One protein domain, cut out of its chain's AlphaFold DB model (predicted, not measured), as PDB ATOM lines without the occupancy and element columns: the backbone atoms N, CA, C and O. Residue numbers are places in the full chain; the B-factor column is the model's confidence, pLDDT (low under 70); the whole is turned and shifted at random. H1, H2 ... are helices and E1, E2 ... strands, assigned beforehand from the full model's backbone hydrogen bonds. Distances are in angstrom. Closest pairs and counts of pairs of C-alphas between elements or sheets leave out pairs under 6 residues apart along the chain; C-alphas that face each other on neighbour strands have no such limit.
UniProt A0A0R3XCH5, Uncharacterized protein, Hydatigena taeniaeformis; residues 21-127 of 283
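Overview. This is residues 21 to 127 of the 283 residues of an uncharacterized protein of Hydatigena taeniaeformis (UniProt A0A0R3XCH5). A small three-stranded sheet sits at one end of a long, thin model, two helices, H3 and H2, continue from it as a corner-like V, and a long loop makes the far end. That loop, residues 66 to 102, runs out and folds back with no named element; residues 71 to 76 stand free. The printed part has 107 residues, in the order E1, E2, H1, H2, H3, E3; the sheet is mixed, order E2, E1, E3. The class is mixed, helices and strands, with 53 residues in named elements, under half. It is extended, with a radius of gyration of the C-alphas of 24.4 A and spans of 76 by 34 by 19 A.

Along the chain. Find C-alpha 21 at (36.003, -10.184, 3.741), where E1, residues 21 to 25, begins. E2 is residues 34 to 40, 16.5 A long, and E3 residues 123 to 126, ending at C-alpha 126 at (23.660, -15.962, 1.231). H3, residues 103 to 120, runs 25.8 A; H2, residues 51 to 65, 21.7 A; H1 is residues 42 to 45.

Arrangement. Look first at the hairpin E1 and E2, antiparallel, with N 24 and O 36 2.8 A apart. E3 is parallel to E1, with N 25 and O 125 2.9 A apart. H3 only grazes the sheet, with its residues 114 to 118. H1 touches H3 at the C-alphas of Phe 45 and Thr 115, their closest, 4.3 A apart. H2 touches H3 at a steep tilt of 61 degrees, opposite ways; the closest C-alphas, Val 54 and Gly 109, are 4.4 A apart. In H2 and H3 every O i to N i+4 pair is within hydrogen-bond range; H1 is too short for one.

Size, cuts and confidence. The C-alphas farthest apart, Glu 32 and Ile 81, are 76.7 A apart. The printed part has no cut. The link H2 to H3 is long, 37 residues. Look at residues 63 to 98 for pLDDT under 70.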
ATOM      1  N   GLN A  21      37.012  -9.548   2.899       89.06
ATOM      2  CA  GLN A  21      36.003 -10.184   3.741       89.06
ATOM      3  C   GLN A  21      34.605  -9.740   3.343       89.06
ATOM      4  O   GLN A  21      34.405  -8.578   2.981       89.06
ATOM      5  N   VAL A  22      33.651 -10.667   3.389       89.31
ATOM      6  CA  VAL A  22      32.229 -10.404   3.149       89.31
ATOM      7  C   VAL A  22      31.401 -11.137   4.194       89.31
ATOM      8  O   VAL A  22      31.746 -12.239   4.612       89.31
ATOM      9  N   TRP A  23      30.314 -10.505   4.628       89.06
ATOM     10  CA  TRP A  23      29.358 -11.117   5.539       89.06
ATOM     11  C   TRP A  23      28.540 -12.199   4.833       89.06
ATOM     12  O   TRP A  23      28.048 -11.989   3.725       89.06
ATOM     13  N   VAL A  24      28.361 -13.327   5.511       85.81
ATOM     14  CA  VAL A  24      27.390 -14.354   5.145       85.81
ATOM     15  C   VAL A  24      26.070 -13.999   5.800       85.81
ATOM     16  O   VAL A  24      25.966 -13.930   7.030       85.81
ATOM     17  N   GLU A  25      25.063 -13.755   4.971       84.50
ATOM     18  CA  GLU A  25      23.716 -13.451   5.425       84.50
ATOM     19  C   GLU A  25      22.801 -14.681   5.361       84.50
ATOM     20  O   GLU A  25      22.890 -15.509   4.454       84.50
ATOM     21  N   SER A  26      21.869 -14.781   6.311       82.38
ATOM     22  CA  SER A  26      20.726 -15.694   6.201       82.38
ATOM     23  C   SER A  26      19.518 -14.944   5.647       82.38
ATOM     24  O   SER A  26      19.236 -13.816   6.077       82.38
ATOM     25  N   LEU A  27      18.768 -15.555   4.723       76.38
ATOM     26  CA  LEU A  27      17.463 -15.028   4.302       76.38
ATOM     27  C   LEU A  27      16.303 -15.481   5.192       76.38
ATOM     28  O   LEU A  27      15.225 -14.899   5.118       76.38
ATOM     29  N   ASN A  28      16.527 -16.452   6.076       76.19
ATOM     30  CA  ASN A  28      15.504 -16.930   6.999       76.19
ATOM     31  C   ASN A  28      15.151 -15.864   8.043       76.19
ATOM     32  O   ASN A  28      16.019 -15.415   8.788       76.19
ATOM     33  N   ALA A  29      13.863 -15.518   8.149       70.75
ATOM     34  CA  ALA A  29      13.363 -14.535   9.117       70.75
ATOM     35  C   ALA A  29      13.550 -14.967  10.585       70.75
ATOM     36  O   ALA A  29      13.609 -14.127  11.477       70.75
ATOM     37  N   GLU A  30      13.641 -16.275  10.836       75.81
ATOM     38  CA  GLU A  30      13.847 -16.841  12.176       75.81
ATOM     39  C   GLU A  30      15.315 -16.811  12.623       75.81
ATOM     40  O   GLU A  30      15.599 -16.850  13.822       75.81
ATOM     41  N   LYS A  31      16.257 -16.771  11.670       73.56
ATOM     42  CA  LYS A  31      17.696 -16.784  11.949       73.56
ATOM     43  C   LYS A  31      18.232 -15.357  12.082       73.56
ATOM     44  O   LYS A  31      17.651 -14.388  11.599       73.56
ATOM     45  N   GLU A  32      19.381 -15.229  12.741       79.19
ATOM     46  CA  GLU A  32      20.133 -13.973  12.764       79.19
ATOM     47  C   GLU A  32      20.554 -13.578  11.343       79.19
ATOM     48  O   GLU A  32      20.956 -14.427  10.545       79.19
ATOM     49  N   ARG A  33      20.488 -12.277  11.036       79.69
ATOM     50  CA  ARG A  33      20.787 -11.766   9.691       79.69
ATOM     51  C   ARG A  33      22.219 -12.061   9.259       79.69
ATOM     52  O   ARG A  33      22.410 -12.485   8.128       79.69
ATOM     53  N   TYR A  34      23.195 -11.828  10.132       86.00
ATOM     54  CA  TYR A  34      24.617 -12.035   9.858       86.00
ATOM     55  C   TYR A  34      25.086 -13.292  10.587       86.00
ATOM     56  O   TYR A  34      25.118 -13.319  11.816       86.00
ATOM     57  N   LEU A  35      25.413 -14.336   9.829       84.31
ATOM     58  CA  LEU A  35      25.804 -15.632  10.380       84.31
ATOM     59  C   LEU A  35      27.311 -15.703  10.621       84.31
ATOM     60  O   LEU A  35      27.746 -16.073  11.715       84.31
ATOM     61  N   ASP A  36      28.089 -15.347   9.601       83.81
ATOM     62  CA  ASP A  36      29.543 -15.477   9.606       83.81
ATOM     63  C   ASP A  36      30.212 -14.438   8.691       83.81
ATOM     64  O   ASP A  36      29.542 -13.655   8.012       83.81
ATOM     65  N   ILE A  37      31.542 -14.426   8.678       86.31
ATOM     66  CA  ILE A  37      32.375 -13.681   7.735       86.31
ATOM     67  C   ILE A  37      33.167 -14.692   6.905       86.31
ATOM     68  O   ILE A  37      33.823 -15.577   7.447       86.31
ATOM     69  N   VAL A  38      33.143 -14.530   5.584       85.50
ATOM     70  CA  VAL A  38      33.901 -15.363   4.646       85.50
ATOM     71  C   VAL A  38      35.018 -14.555   3.999       85.50
ATOM     72  O   VAL A  38      34.818 -13.435   3.515       85.50
ATOM     73  N   ASP A  39      36.202 -15.164   3.968       86.44
ATOM     74  CA  ASP A  39      37.359 -14.664   3.236       86.44
ATOM     75  C   ASP A  39      37.216 -14.980   1.736       86.44
ATOM     76  O   ASP A  39      37.166 -16.131   1.305       86.44
ATOM     77  N   LEU A  40      37.215 -13.937   0.915       86.00
ATOM     78  CA  LEU A  40      37.222 -13.993  -0.538       86.00
ATOM     79  C   LEU A  40      38.638 -13.880  -1.099       86.00
ATOM     80  O   LEU A  40      39.452 -13.043  -0.687       86.00
ATOM     81  N   HIS A  41      38.895 -14.676  -2.135       87.69
ATOM     82  CA  HIS A  41      40.179 -14.701  -2.817       87.69
ATOM     83  C   HIS A  41      40.504 -13.340  -3.469       87.69
ATOM     84  O   HIS A  41      39.733 -12.845  -4.304       87.69
ATOM     85  N   PRO A  42      41.668 -12.734  -3.178       88.81
ATOM     86  CA  PRO A  42      41.974 -11.383  -3.642       88.81
ATOM     87  C   PRO A  42      42.244 -11.318  -5.153       88.81
ATOM     88  O   PRO A  42      41.923 -10.312  -5.776       88.81
ATOM     89  N   ASP A  43      42.734 -12.379  -5.803       88.81
ATOM     90  CA  ASP A  43      42.908 -12.353  -7.269       88.81
ATOM     91  C   ASP A  43      41.580 -12.424  -8.045       88.81
ATOM     92  O   ASP A  43      41.587 -12.258  -9.260       88.81
ATOM     93  N   VAL A  44      40.448 -12.654  -7.368       89.88
ATOM     94  CA  VAL A  44      39.113 -12.640  -7.990       89.88
ATOM     95  C   VAL A  44      38.368 -11.355  -7.637       89.88
ATOM     96  O   VAL A  44      37.830 -10.679  -8.511       89.88
ATOM     97  N   PHE A  45      38.385 -11.001  -6.352       91.00
ATOM     98  CA  PHE A  45      37.565  -9.935  -5.778       91.00
ATOM     99  C   PHE A  45      38.339  -8.641  -5.469       91.00
ATOM    100  O   PHE A  45      37.743  -7.615  -5.154       91.00
ATOM    101  N   ALA A  46      39.670  -8.654  -5.573       90.12
ATOM    102  CA  ALA A  46      40.536  -7.487  -5.388       90.12
ATOM    103  C   ALA A  46      41.358  -7.157  -6.648       90.12
ATOM    104  O   ALA A  46      42.429  -6.548  -6.565       90.12
ATOM    105  N   THR A  47      40.870  -7.544  -7.831       91.06
ATOM    106  CA  THR A  47      41.500  -7.141  -9.095       91.06
ATOM    107  C   THR A  47      41.279  -5.657  -9.379       91.06
ATOM    108  O   THR A  47      40.346  -5.037  -8.882       91.06
ATOM    109  N   PHE A  48      42.143  -5.040 -10.184       92.25
ATOM    110  CA  PHE A  48      41.905  -3.657 -10.591       92.25
ATOM    111  C   PHE A  48      40.660  -3.597 -11.503       92.25
ATOM    112  O   PHE A  48      40.674  -4.260 -12.545       92.25
ATOM    113  N   PRO A  49      39.605  -2.831 -11.158       93.88
ATOM    114  CA  PRO A  49      38.345  -2.838 -11.897       93.88
ATOM    115  C   PRO A  49      38.510  -2.157 -13.263       93.88
ATOM    116  O   PRO A  49      38.523  -0.931 -13.379       93.88
ATOM    117  N   ARG A  50      38.658  -2.954 -14.328       94.38
ATOM    118  CA  ARG A  50      38.822  -2.450 -15.700       94.38
ATOM    119  C   ARG A  50      37.487  -2.379 -16.433       94.38
ATOM    120  O   ARG A  50      37.092  -3.334 -17.099       94.38
ATOM    121  N   LEU A  51      36.853  -1.208 -16.399       92.31
ATOM    122  CA  LEU A  51      35.568  -0.961 -17.068       92.31
ATOM    123  C   LEU A  51      35.602  -1.226 -18.587       92.31
ATOM    124  O   LEU A  51      34.642  -1.753 -19.133       92.31
ATOM    125  N   ASP A  52      36.726  -0.953 -19.259       95.25
ATOM    126  CA  ASP A  52      36.920  -1.264 -20.689       95.25
ATOM    127  C   ASP A  52      36.720  -2.764 -20.997       95.25
ATOM    128  O   ASP A  52      36.068  -3.129 -21.972       95.25
ATOM    129  N   LEU A  53      37.229  -3.658 -20.139       93.62
ATOM    130  CA  LEU A  53      37.078  -5.104 -20.341       93.62
ATOM    131  C   LEU A  53      35.645  -5.566 -20.072       93.62
ATOM    132  O   LEU A  53      35.134  -6.419 -20.795       93.62
ATOM    133  N   VAL A  54      34.994  -4.975 -19.067       91.50
ATOM    134  CA  VAL A  54      33.572  -5.212 -18.785       91.50
ATOM    135  C   VAL A  54      32.732  -4.806 -19.994       91.50
ATOM    136  O   VAL A  54      31.959  -5.616 -20.496       91.50
ATOM    137  N   HIS A  55      32.953  -3.603 -20.528       90.44
ATOM    138  CA  HIS A  55      32.262  -3.101 -21.714       90.44
ATOM    139  C   HIS A  55      32.470  -4.010 -22.934       90.44
ATOM    140  O   HIS A  55      31.506  -4.378 -23.594       90.44
ATOM    141  N   LYS A  56      33.711  -4.439 -23.210       89.81
ATOM    142  CA  LYS A  56      34.013  -5.370 -24.314       89.81
ATOM    143  C   LYS A  56      33.276  -6.700 -24.186       89.81
ATOM    144  O   LYS A  56      32.780  -7.204 -25.189       89.81
ATOM    145  N   ASN A  57      33.201  -7.261 -22.980       88.56
ATOM    146  CA  ASN A  57      32.468  -8.502 -22.732       88.56
ATOM    147  C   ASN A  57      30.967  -8.330 -22.941       88.56
ATOM    148  O   ASN A  57      30.349  -9.177 -23.576       88.56
ATOM    149  N   LEU A  58      30.407  -7.243 -22.416       84.56
ATOM    150  CA  LEU A  58      28.977  -6.954 -22.470       84.56
ATOM    151  C   LEU A  58      28.541  -6.701 -23.920       84.56
ATOM    152  O   LEU A  58      27.605  -7.329 -24.404       84.56
ATOM    153  N   TYR A  59      29.318  -5.894 -24.646       84.06
ATOM    154  CA  TYR A  59      29.167  -5.683 -26.084       84.06
ATOM    155  C   TYR A  59      29.246  -7.009 -26.855       84.06
ATOM    156  O   TYR A  59      28.364  -7.333 -27.646       84.06
ATOM    157  N   TRP A  60      30.268  -7.830 -26.590       83.06
ATOM    158  CA  TRP A  60      30.420  -9.138 -27.232       83.06
ATOM    159  C   TRP A  60      29.228 -10.077 -26.963       83.06
ATOM    160  O   TRP A  60      28.737 -10.712 -27.893       83.06
ATOM    161  N   GLN A  61      28.736 -10.147 -25.722       79.25
ATOM    162  CA  GLN A  61      27.584 -10.975 -25.341       79.25
ATOM    163  C   GLN A  61      26.286 -10.520 -26.017       79.25
ATOM    164  O   GLN A  61      25.539 -11.365 -26.513       79.25
ATOM    165  N   ALA A  62      26.042  -9.208 -26.073       70.81
ATOM    166  CA  ALA A  62      24.883  -8.629 -26.748       70.81
ATOM    167  C   ALA A  62      24.869  -8.997 -28.242       70.81
ATOM    168  O   ALA A  62      23.888  -9.531 -28.754       70.81
ATOM    169  N   HIS A  63      26.005  -8.834 -28.924       66.50
ATOM    170  CA  HIS A  63      26.114  -9.163 -30.346       66.50
ATOM    171  C   HIS A  63      26.106 -10.671 -30.647       66.50
ATOM    172  O   HIS A  63      25.727 -11.064 -31.749       66.50
ATOM    173  N   TYR A  64      26.478 -11.530 -29.690       63.88
ATOM    174  CA  TYR A  64      26.465 -12.988 -29.860       63.88
ATOM    175  C   TYR A  64      25.040 -13.575 -29.936       63.88
ATOM    176  O   TYR A  64      24.827 -14.563 -30.637       63.88
ATOM    177  N   ARG A  65      24.059 -12.976 -29.239       50.56
ATOM    178  CA  ARG A  65      22.663 -13.465 -29.155       50.56
ATOM    179  C   ARG A  65      21.805 -13.179 -30.396       50.56
ATOM    180  O   ARG A  65      20.801 -13.851 -30.597       50.56
ATOM    181  N   ILE A  66      22.205 -12.239 -31.252       53.59
ATOM    182  CA  ILE A  66      21.417 -11.756 -32.407       53.59
ATOM    183  C   ILE A  66      21.521 -12.703 -33.635       53.59
ATOM    184  O   ILE A  66      21.145 -12.374 -34.759       53.59
ATOM    185  N   VAL A  67      22.001 -13.936 -33.455       51.16
ATOM    186  CA  VAL A  67      22.180 -14.897 -34.555       51.16
ATOM    187  C   VAL A  67      20.967 -15.825 -34.662       51.16
ATOM    188  O   VAL A  67      20.855 -16.804 -33.933       51.16
ATOM    189  N   GLY A  68      20.061 -15.534 -35.604       40.28
ATOM    190  CA  GLY A  68      18.826 -16.299 -35.805       40.28
ATOM    191  C   GLY A  68      18.464 -16.605 -37.265       40.28
ATOM    192  O   GLY A  68      17.947 -15.757 -37.983       40.28
ATOM    193  N   THR A  69      18.613 -17.886 -37.625       40.97
ATOM    194  CA  THR A  69      17.945 -18.669 -38.695       40.97
ATOM    195  C   THR A  69      18.317 -18.438 -40.169       40.97
ATOM    196  O   THR A  69      17.861 -17.528 -40.861       40.97
ATOM    197  N   GLY A  70      19.086 -19.396 -40.699       54.81
ATOM    198  CA  GLY A  70      19.320 -19.576 -42.127       54.81
ATOM    199  C   GLY A  70      18.033 -19.859 -42.910       54.81
ATOM    200  O   GLY A  70      17.309 -20.816 -42.641       54.81
ATOM    201  N   ARG A  71      17.793 -19.055 -43.953       44.31
ATOM    202  CA  ARG A  71      16.878 -19.366 -45.064       44.31
ATOM    203  C   ARG A  71      17.607 -19.263 -46.405       44.31
ATOM    204  O   ARG A  71      18.624 -18.589 -46.536       44.31
ATOM    205  N   ALA A  72      17.094 -20.013 -47.377       50.12
ATOM    206  CA  ALA A  72      17.854 -20.609 -48.471       50.12
ATOM    207  C   ALA A  72      18.081 -19.760 -49.747       50.12
ATOM    208  O   ALA A  72      17.505 -18.696 -49.983       50.12
ATOM    209  N   ARG A  73      18.935 -20.355 -50.590       50.56
ATOM    210  CA  ARG A  73      19.477 -19.971 -51.902       50.56
ATOM    211  C   ARG A  73      18.399 -19.599 -52.925       50.56
ATOM    212  O   ARG A  73      17.416 -20.314 -53.084       50.56
ATOM    213  N   HIS A  74      18.635 -18.510 -53.651       38.56
ATOM    214  CA  HIS A  74      17.771 -17.999 -54.716       38.56
ATOM    215  C   HIS A  74      18.533 -17.834 -56.038       38.56
ATOM    216  O   HIS A  74      19.755 -17.713 -56.045       38.56
ATOM    217  N   GLY A  75      17.749 -17.853 -57.125       54.38
ATOM    218  CA  GLY A  75      18.122 -17.786 -58.546       54.38
ATOM    219  C   GLY A  75      18.701 -16.442 -59.032       54.38
ATOM    220  O   GLY A  75      19.763 -16.051 -58.590       54.38
ATOM    221  N   ASN A  76      18.248 -15.723 -60.071       44.56
ATOM    222  CA  ASN A  76      16.933 -15.174 -60.460       44.56
ATOM    223  C   ASN A  76      16.257 -14.323 -59.357       44.56
ATOM    224  O   ASN A  76      16.350 -14.679 -58.194       44.56
ATOM    225  N   ARG A  77      15.516 -13.218 -59.540       48.28
ATOM    226  CA  ARG A  77      15.050 -12.371 -60.667       48.28
ATOM    227  C   ARG A  77      15.017 -10.888 -60.197       48.28
ATOM    228  O   ARG A  77      14.156 -10.114 -60.591       48.28
ATOM    229  N   ARG A  78      15.912 -10.542 -59.253       46.38
ATOM    230  CA  ARG A  78      16.073  -9.243 -58.548       46.38
ATOM    231  C   ARG A  78      17.547  -8.799 -58.481       46.38
ATOM    232  O   ARG A  78      17.976  -8.132 -57.539       46.38
ATOM    233  N   THR A  79      18.352  -9.192 -59.467       58.34
ATOM    234  CA  THR A  79      19.678  -8.586 -59.677       58.34
ATOM    235  C   THR A  79      19.523  -7.063 -59.799       58.34
ATOM    236  O   THR A  79      18.421  -6.602 -60.099       58.34
ATOM    237  N   HIS A  80      20.592  -6.273 -59.616       58.16
ATOM    238  CA  HIS A  80      20.572  -4.799 -59.794       58.16
ATOM    239  C   HIS A  80      19.938  -4.323 -61.123       58.16
ATOM    240  O   HIS A  80      19.609  -3.156 -61.291       58.16
ATOM    241  N   ILE A  81      19.781  -5.278 -62.042       46.91
ATOM    242  CA  ILE A  81      19.235  -5.268 -63.391       46.91
ATOM    243  C   ILE A  81      17.681  -5.197 -63.432       46.91
ATOM    244  O   ILE A  81      17.139  -4.804 -64.459       46.91
ATOM    245  N   PHE A  82      16.932  -5.548 -62.370       51.25
ATOM    246  CA  PHE A  82      15.448  -5.458 -62.331       51.25
ATOM    247  C   PHE A  82      14.943  -4.250 -61.501       51.25
ATOM    248  O   PHE A  82      15.626  -3.804 -60.587       51.25
ATOM    249  N   VAL A  83      13.733  -3.723 -61.770       43.28
ATOM    250  CA  VAL A  83      13.101  -2.631 -60.981       43.28
ATOM    251  C   VAL A  83      12.604  -3.194 -59.641       43.28
ATOM    252  O   VAL A  83      11.805  -4.128 -59.627       43.28
ATOM    253  N   GLY A  84      13.128  -2.689 -58.515       61.88
ATOM    254  CA  GLY A  84      13.082  -3.414 -57.232       61.88
ATOM    255  C   GLY A  84      14.176  -4.492 -57.098       61.88
ATOM    256  O   GLY A  84      14.038  -5.428 -56.307       61.88
ATOM    257  N   GLY A  85      15.239  -4.384 -57.905       65.50
ATOM    258  CA  GLY A  85      16.479  -5.160 -57.849       65.50
ATOM    259  C   GLY A  85      17.619  -4.422 -57.128       65.50
ATOM    260  O   GLY A  85      17.567  -3.210 -56.939       65.50
ATOM    261  N   GLY A  86      18.625  -5.166 -56.656       60.94
ATOM    262  CA  GLY A  86      19.523  -4.720 -55.568       60.94
ATOM    263  C   GLY A  86      20.655  -3.734 -55.916       60.94
ATOM    264  O   GLY A  86      21.192  -3.748 -57.010       60.94
ATOM    265  N   GLN A  87      21.081  -2.910 -54.954       60.12
ATOM    266  CA  GLN A  87      22.160  -1.910 -55.068       60.12
ATOM    267  C   GLN A  87      23.573  -2.545 -55.160       60.12
ATOM    268  O   GLN A  87      23.881  -3.466 -54.404       60.12
ATOM    269  N   CYS A  88      24.457  -2.040 -56.043       58.91
ATOM    270  CA  CYS A  88      25.776  -2.644 -56.344       58.91
ATOM    271  C   CYS A  88      26.735  -2.752 -55.137       58.91
ATOM    272  O   CYS A  88      27.463  -3.739 -55.019       58.91
ATOM    273  N   ASN A  89      26.691  -1.766 -54.236       57.94
ATOM    274  CA  ASN A  89      27.397  -1.740 -52.949       57.94
ATOM    275  C   ASN A  89      26.392  -1.579 -51.790       57.94
ATOM    276  O   ASN A  89      26.565  -0.724 -50.928       57.94
ATOM    277  N   GLY A  90      25.297  -2.342 -51.808       60.44
ATOM    278  CA  GLY A  90      24.443  -2.502 -50.627       60.44
ATOM    279  C   GLY A  90      25.073  -3.465 -49.607       60.44
ATOM    280  O   GLY A  90      25.960  -4.238 -49.988       60.44
ATOM    281  N   PRO A  91      24.636  -3.456 -48.335       57.16
ATOM    282  CA  PRO A  91      25.086  -4.432 -47.339       57.16
ATOM    283  C   PRO A  91      24.885  -5.858 -47.881       57.16
ATOM    284  O   PRO A  91      23.787  -6.231 -48.306       57.16
ATOM    285  N   ARG A  92      25.976  -6.630 -47.974       53.28
ATOM    286  CA  ARG A  92      25.986  -7.944 -48.631       53.28
ATOM    287  C   ARG A  92      25.612  -9.042 -47.641       53.28
ATOM    288  O   ARG A  92      26.439  -9.443 -46.835       53.28
ATOM    289  N   GLY A  93      24.407  -9.594 -47.800       55.91
ATOM    290  CA  GLY A  93      23.937 -10.759 -47.041       55.91
ATOM    291  C   GLY A  93      23.859 -10.506 -45.530       55.91
ATOM    292  O   GLY A  93      24.072  -9.382 -45.081       55.91
ATOM    293  N   PRO A  94      23.534 -11.527 -44.723       59.91
ATOM    294  CA  PRO A  94      23.816 -11.446 -43.301       59.91
ATOM    295  C   PRO A  94      25.340 -11.405 -43.139       59.91
ATOM    296  O   PRO A  94      26.026 -12.409 -43.327       59.91
ATOM    297  N   GLU A  95      25.881 -10.225 -42.858       57.31
ATOM    298  CA  GLU A  95      27.288 -10.068 -42.519       57.31
ATOM    299  C   GLU A  95      27.501 -10.690 -41.135       57.31
ATOM    300  O   GLU A  95      26.939 -10.245 -40.133       57.31
ATOM    301  N   SER A  96      28.243 -11.796 -41.083       54.06
ATOM    302  CA  SER A  96      28.534 -12.467 -39.824       54.06
ATOM    303  C   SER A  96      29.625 -11.691 -39.094       54.06
ATOM    304  O   SER A  96      30.812 -11.954 -39.280       54.06
ATOM    305  N   TYR A  97      29.227 -10.779 -38.213       61.75
ATOM    306  CA  TYR A  97      30.115 -10.119 -37.245       61.75
ATOM    307  C   TYR A  97      30.545 -11.057 -36.098       61.75
ATOM    308  O   TYR A  97      30.925 -10.607 -35.015       61.75
ATOM    309  N   PHE A  98      30.486 -12.376 -36.320       61.59
ATOM    310  CA  PHE A  98      30.897 -13.380 -35.352       61.59
ATOM    311  C   PHE A  98      32.392 -13.229 -35.082       61.59
ATOM    312  O   PHE A  98      33.242 -13.572 -35.902       61.59
ATOM    313  N   SER A  99      32.703 -12.711 -33.903       73.38
ATOM    314  CA  SER A  99      34.055 -12.662 -33.377       73.38
ATOM    315  C   SER A  99      34.035 -13.247 -31.976       73.38
ATOM    316  O   SER A  99      33.207 -12.892 -31.139       73.38
ATOM    317  N   ILE A 100      34.920 -14.207 -31.723       81.06
ATOM    318  CA  ILE A 100      35.095 -14.757 -30.382       81.06
ATOM    319  C   ILE A 100      36.077 -13.855 -29.654       81.06
ATOM    320  O   ILE A 100      37.235 -13.726 -30.054       81.06
ATOM    321  N   LEU A 101      35.623 -13.257 -28.556       86.88
ATOM    322  CA  LEU A 101      36.512 -12.509 -27.689       86.88
ATOM    323  C   LEU A 101      37.493 -13.482 -26.996       86.88
ATOM    324  O   LEU A 101      37.055 -14.510 -26.452       86.88
ATOM    325  N   PRO A 102      38.810 -13.194 -26.985       92.00
ATOM    326  CA  PRO A 102      39.799 -14.076 -26.377       92.00
ATOM    327  C   PRO A 102      39.448 -14.425 -24.928       92.00
ATOM    328  O   PRO A 102      38.970 -13.582 -24.168       92.00
ATOM    329  N   TYR A 103      39.720 -15.668 -24.528       91.50
ATOM    330  CA  TYR A 103      39.335 -16.197 -23.214       91.50
ATOM    331  C   TYR A 103      39.796 -15.315 -22.043       91.50
ATOM    332  O   TYR A 103      39.001 -14.990 -21.167       91.50
ATOM    333  N   HIS A 104      41.050 -14.856 -22.062       93.12
ATOM    334  CA  HIS A 104      41.602 -14.019 -20.995       93.12
ATOM    335  C   HIS A 104      40.897 -12.658 -20.868       93.12
ATOM    336  O   HIS A 104      40.806 -12.123 -19.768       93.12
ATOM    337  N   VAL A 105      40.384 -12.092 -21.966       93.56
ATOM    338  CA  VAL A 105      39.609 -10.840 -21.938       93.56
ATOM    339  C   VAL A 105      38.263 -11.090 -21.264       93.56
ATOM    340  O   VAL A 105      37.890 -10.342 -20.362       93.56
ATOM    341  N   ARG A 106      37.596 -12.195 -21.628       92.56
ATOM    342  CA  ARG A 106      36.336 -12.624 -21.008       92.56
ATOM    343  C   ARG A 106      36.492 -12.825 -19.505       92.56
ATOM    344  O   ARG A 106      35.753 -12.225 -18.730       92.56
ATOM    345  N   LEU A 107      37.512 -13.580 -19.107       94.00
ATOM    346  CA  LEU A 107      37.838 -13.847 -17.709       94.00
ATOM    347  C   LEU A 107      38.142 -12.540 -16.954       94.00
ATOM    348  O   LEU A 107      37.502 -12.246 -15.950       94.00
ATOM    349  N   ASN A 108      39.041 -11.696 -17.467       94.38
ATOM    350  CA  ASN A 108      39.400 -10.440 -16.801       94.38
ATOM    351  C   ASN A 108      38.231  -9.450 -16.693       94.38
ATOM    352  O   ASN A 108      38.166  -8.694 -15.723       94.38
ATOM    353  N   GLY A 109      37.318  -9.431 -17.668       95.12
ATOM    354  CA  GLY A 109      36.101  -8.629 -17.568       95.12
ATOM    355  C   GLY A 109      35.149  -9.159 -16.491       95.12
ATOM    356  O   GLY A 109      34.612  -8.354 -15.736       95.12
ATOM    357  N   LEU A 110      35.017 -10.483 -16.329       92.19
ATOM    358  CA  LEU A 110      34.259 -11.078 -15.218       92.19
ATOM    359  C   LEU A 110      34.875 -10.722 -13.855       92.19
ATOM    360  O   LEU A 110      34.165 -10.253 -12.971       92.19
ATOM    361  N   LEU A 111      36.194 -10.869 -13.693       94.00
ATOM    362  CA  LEU A 111      36.881 -10.507 -12.441       94.00
ATOM    363  C   LEU A 111      36.740  -9.018 -12.114       94.00
ATOM    364  O   LEU A 111      36.482  -8.648 -10.968       94.00
ATOM    365  N   SER A 112      36.860  -8.163 -13.135       94.62
ATOM    366  CA  SER A 112      36.663  -6.719 -12.988       94.62
ATOM    367  C   SER A 112      35.239  -6.397 -12.535       94.62
ATOM    368  O   SER A 112      35.057  -5.526 -11.685       94.62
ATOM    369  N   MET A 113      34.239  -7.105 -13.065       91.81
ATOM    370  CA  MET A 113      32.834  -6.951 -12.684       91.81
ATOM    371  C   MET A 113      32.599  -7.380 -11.231       91.81
ATOM    372  O   MET A 113      32.091  -6.579 -10.448       91.81
ATOM    373  N   LEU A 114      33.066  -8.571 -10.838       92.00
ATOM    374  CA  LEU A 114      32.961  -9.075  -9.461       92.00
ATOM    375  C   LEU A 114      33.646  -8.147  -8.453       92.00
ATOM    376  O   LEU A 114      33.070  -7.808  -7.421       92.00
ATOM    377  N   THR A 115      34.851  -7.673  -8.780       93.00
ATOM    378  CA  THR A 115      35.574  -6.727  -7.922       93.00
ATOM    379  C   THR A 115      34.825  -5.395  -7.802       93.00
ATOM    380  O   THR A 115      34.740  -4.836  -6.709       93.00
ATOM    381  N   THR A 116      34.252  -4.885  -8.898       92.06
ATOM    382  CA  THR A 116      33.468  -3.637  -8.879       92.06
ATOM    383  C   THR A 116      32.226  -3.789  -8.008       92.06
ATOM    384  O   THR A 116      31.967  -2.930  -7.171       92.06
ATOM    385  N   LYS A 117      31.509  -4.910  -8.142       89.94
ATOM    386  CA  LYS A 117      30.309  -5.204  -7.353       89.94
ATOM    387  C   LYS A 117      30.594  -5.304  -5.866       89.94
ATOM    388  O   LYS A 117      29.889  -4.711  -5.054       89.94
ATOM    389  N   GLN A 118      31.679  -5.982  -5.513       90.50
ATOM    390  CA  GLN A 118      32.114  -6.042  -4.128       90.50
ATOM    391  C   GLN A 118      32.545  -4.666  -3.600       90.50
ATOM    392  O   GLN A 118      32.200  -4.306  -2.481       90.50
ATOM    393  N   ALA A 119      33.268  -3.872  -4.397       90.31
ATOM    394  CA  ALA A 119      33.702  -2.531  -4.003       90.31
ATOM    395  C   ALA A 119      32.535  -1.538  -3.834       90.31
ATOM    396  O   ALA A 119      32.647  -0.612  -3.037       90.31
ATOM    397  N   GLN A 120      31.435  -1.734  -4.568       89.38
ATOM    398  CA  GLN A 120      30.200  -0.952  -4.446       89.38
ATOM    399  C   GLN A 120      29.364  -1.330  -3.213       89.38
ATOM    400  O   GLN A 120      28.514  -0.546  -2.808       89.38
ATOM    401  N   GLY A 121      29.614  -2.496  -2.604       85.81
ATOM    402  CA  GLY A 121      28.770  -3.034  -1.534       85.81
ATOM    403  C   GLY A 121      27.493  -3.714  -2.042       85.81
ATOM    404  O   GLY A 121      26.561  -3.907  -1.272       85.81
ATOM    405  N   ASP A 122      27.452  -4.096  -3.321       85.88
ATOM    406  CA  ASP A 122      26.304  -4.760  -3.964       85.88
ATOM    407  C   ASP A 122      26.427  -6.297  -3.971       85.88
ATOM    408  O   ASP A 122      25.589  -7.008  -4.527       85.88
ATOM    409  N   PHE A 123      27.522  -6.823  -3.425       87.06
ATOM    410  CA  PHE A 123      27.833  -8.246  -3.412       87.06
ATOM    411  C   PHE A 123      27.462  -8.854  -2.058       87.06
ATOM    412  O   PHE A 123      28.054  -8.487  -1.041       87.06
ATOM    413  N   TYR A 124      26.528  -9.805  -2.062       85.69
ATOM    414  CA  TYR A 124      26.004 -10.443  -0.858       85.69
ATOM    415  C   TYR A 124      26.138 -11.961  -0.971       85.69
ATOM    416  O   TYR A 124      25.737 -12.557  -1.970       85.69
ATOM    417  N   VAL A 125      26.704 -12.592   0.057       85.25
ATOM    418  CA  VAL A 125      26.789 -14.053   0.151       85.25
ATOM    419  C   VAL A 125      25.651 -14.525   1.039       85.25
ATOM    420  O   VAL A 125      25.509 -14.042   2.162       85.25
ATOM    421  N   VAL A 126      24.836 -15.445   0.529       82.69
ATOM    422  CA  VAL A 126      23.660 -15.962   1.231       82.69
ATOM    423  C   VAL A 126      23.780 -17.475   1.351       82.69
ATOM    424  O   VAL A 126      23.936 -18.154   0.342       82.69
ATOM    425  N   GLU A 127      23.687 -17.991   2.576       74.38
ATOM    426  CA  GLU A 127      23.797 -19.431   2.857       74.38
ATOM    427  C   GLU A 127      22.445 -20.138   2.691       74.38
ATOM    428  O   GLU A 127      22.277 -21.001   1.832       74.38
TER     429      GLU A 127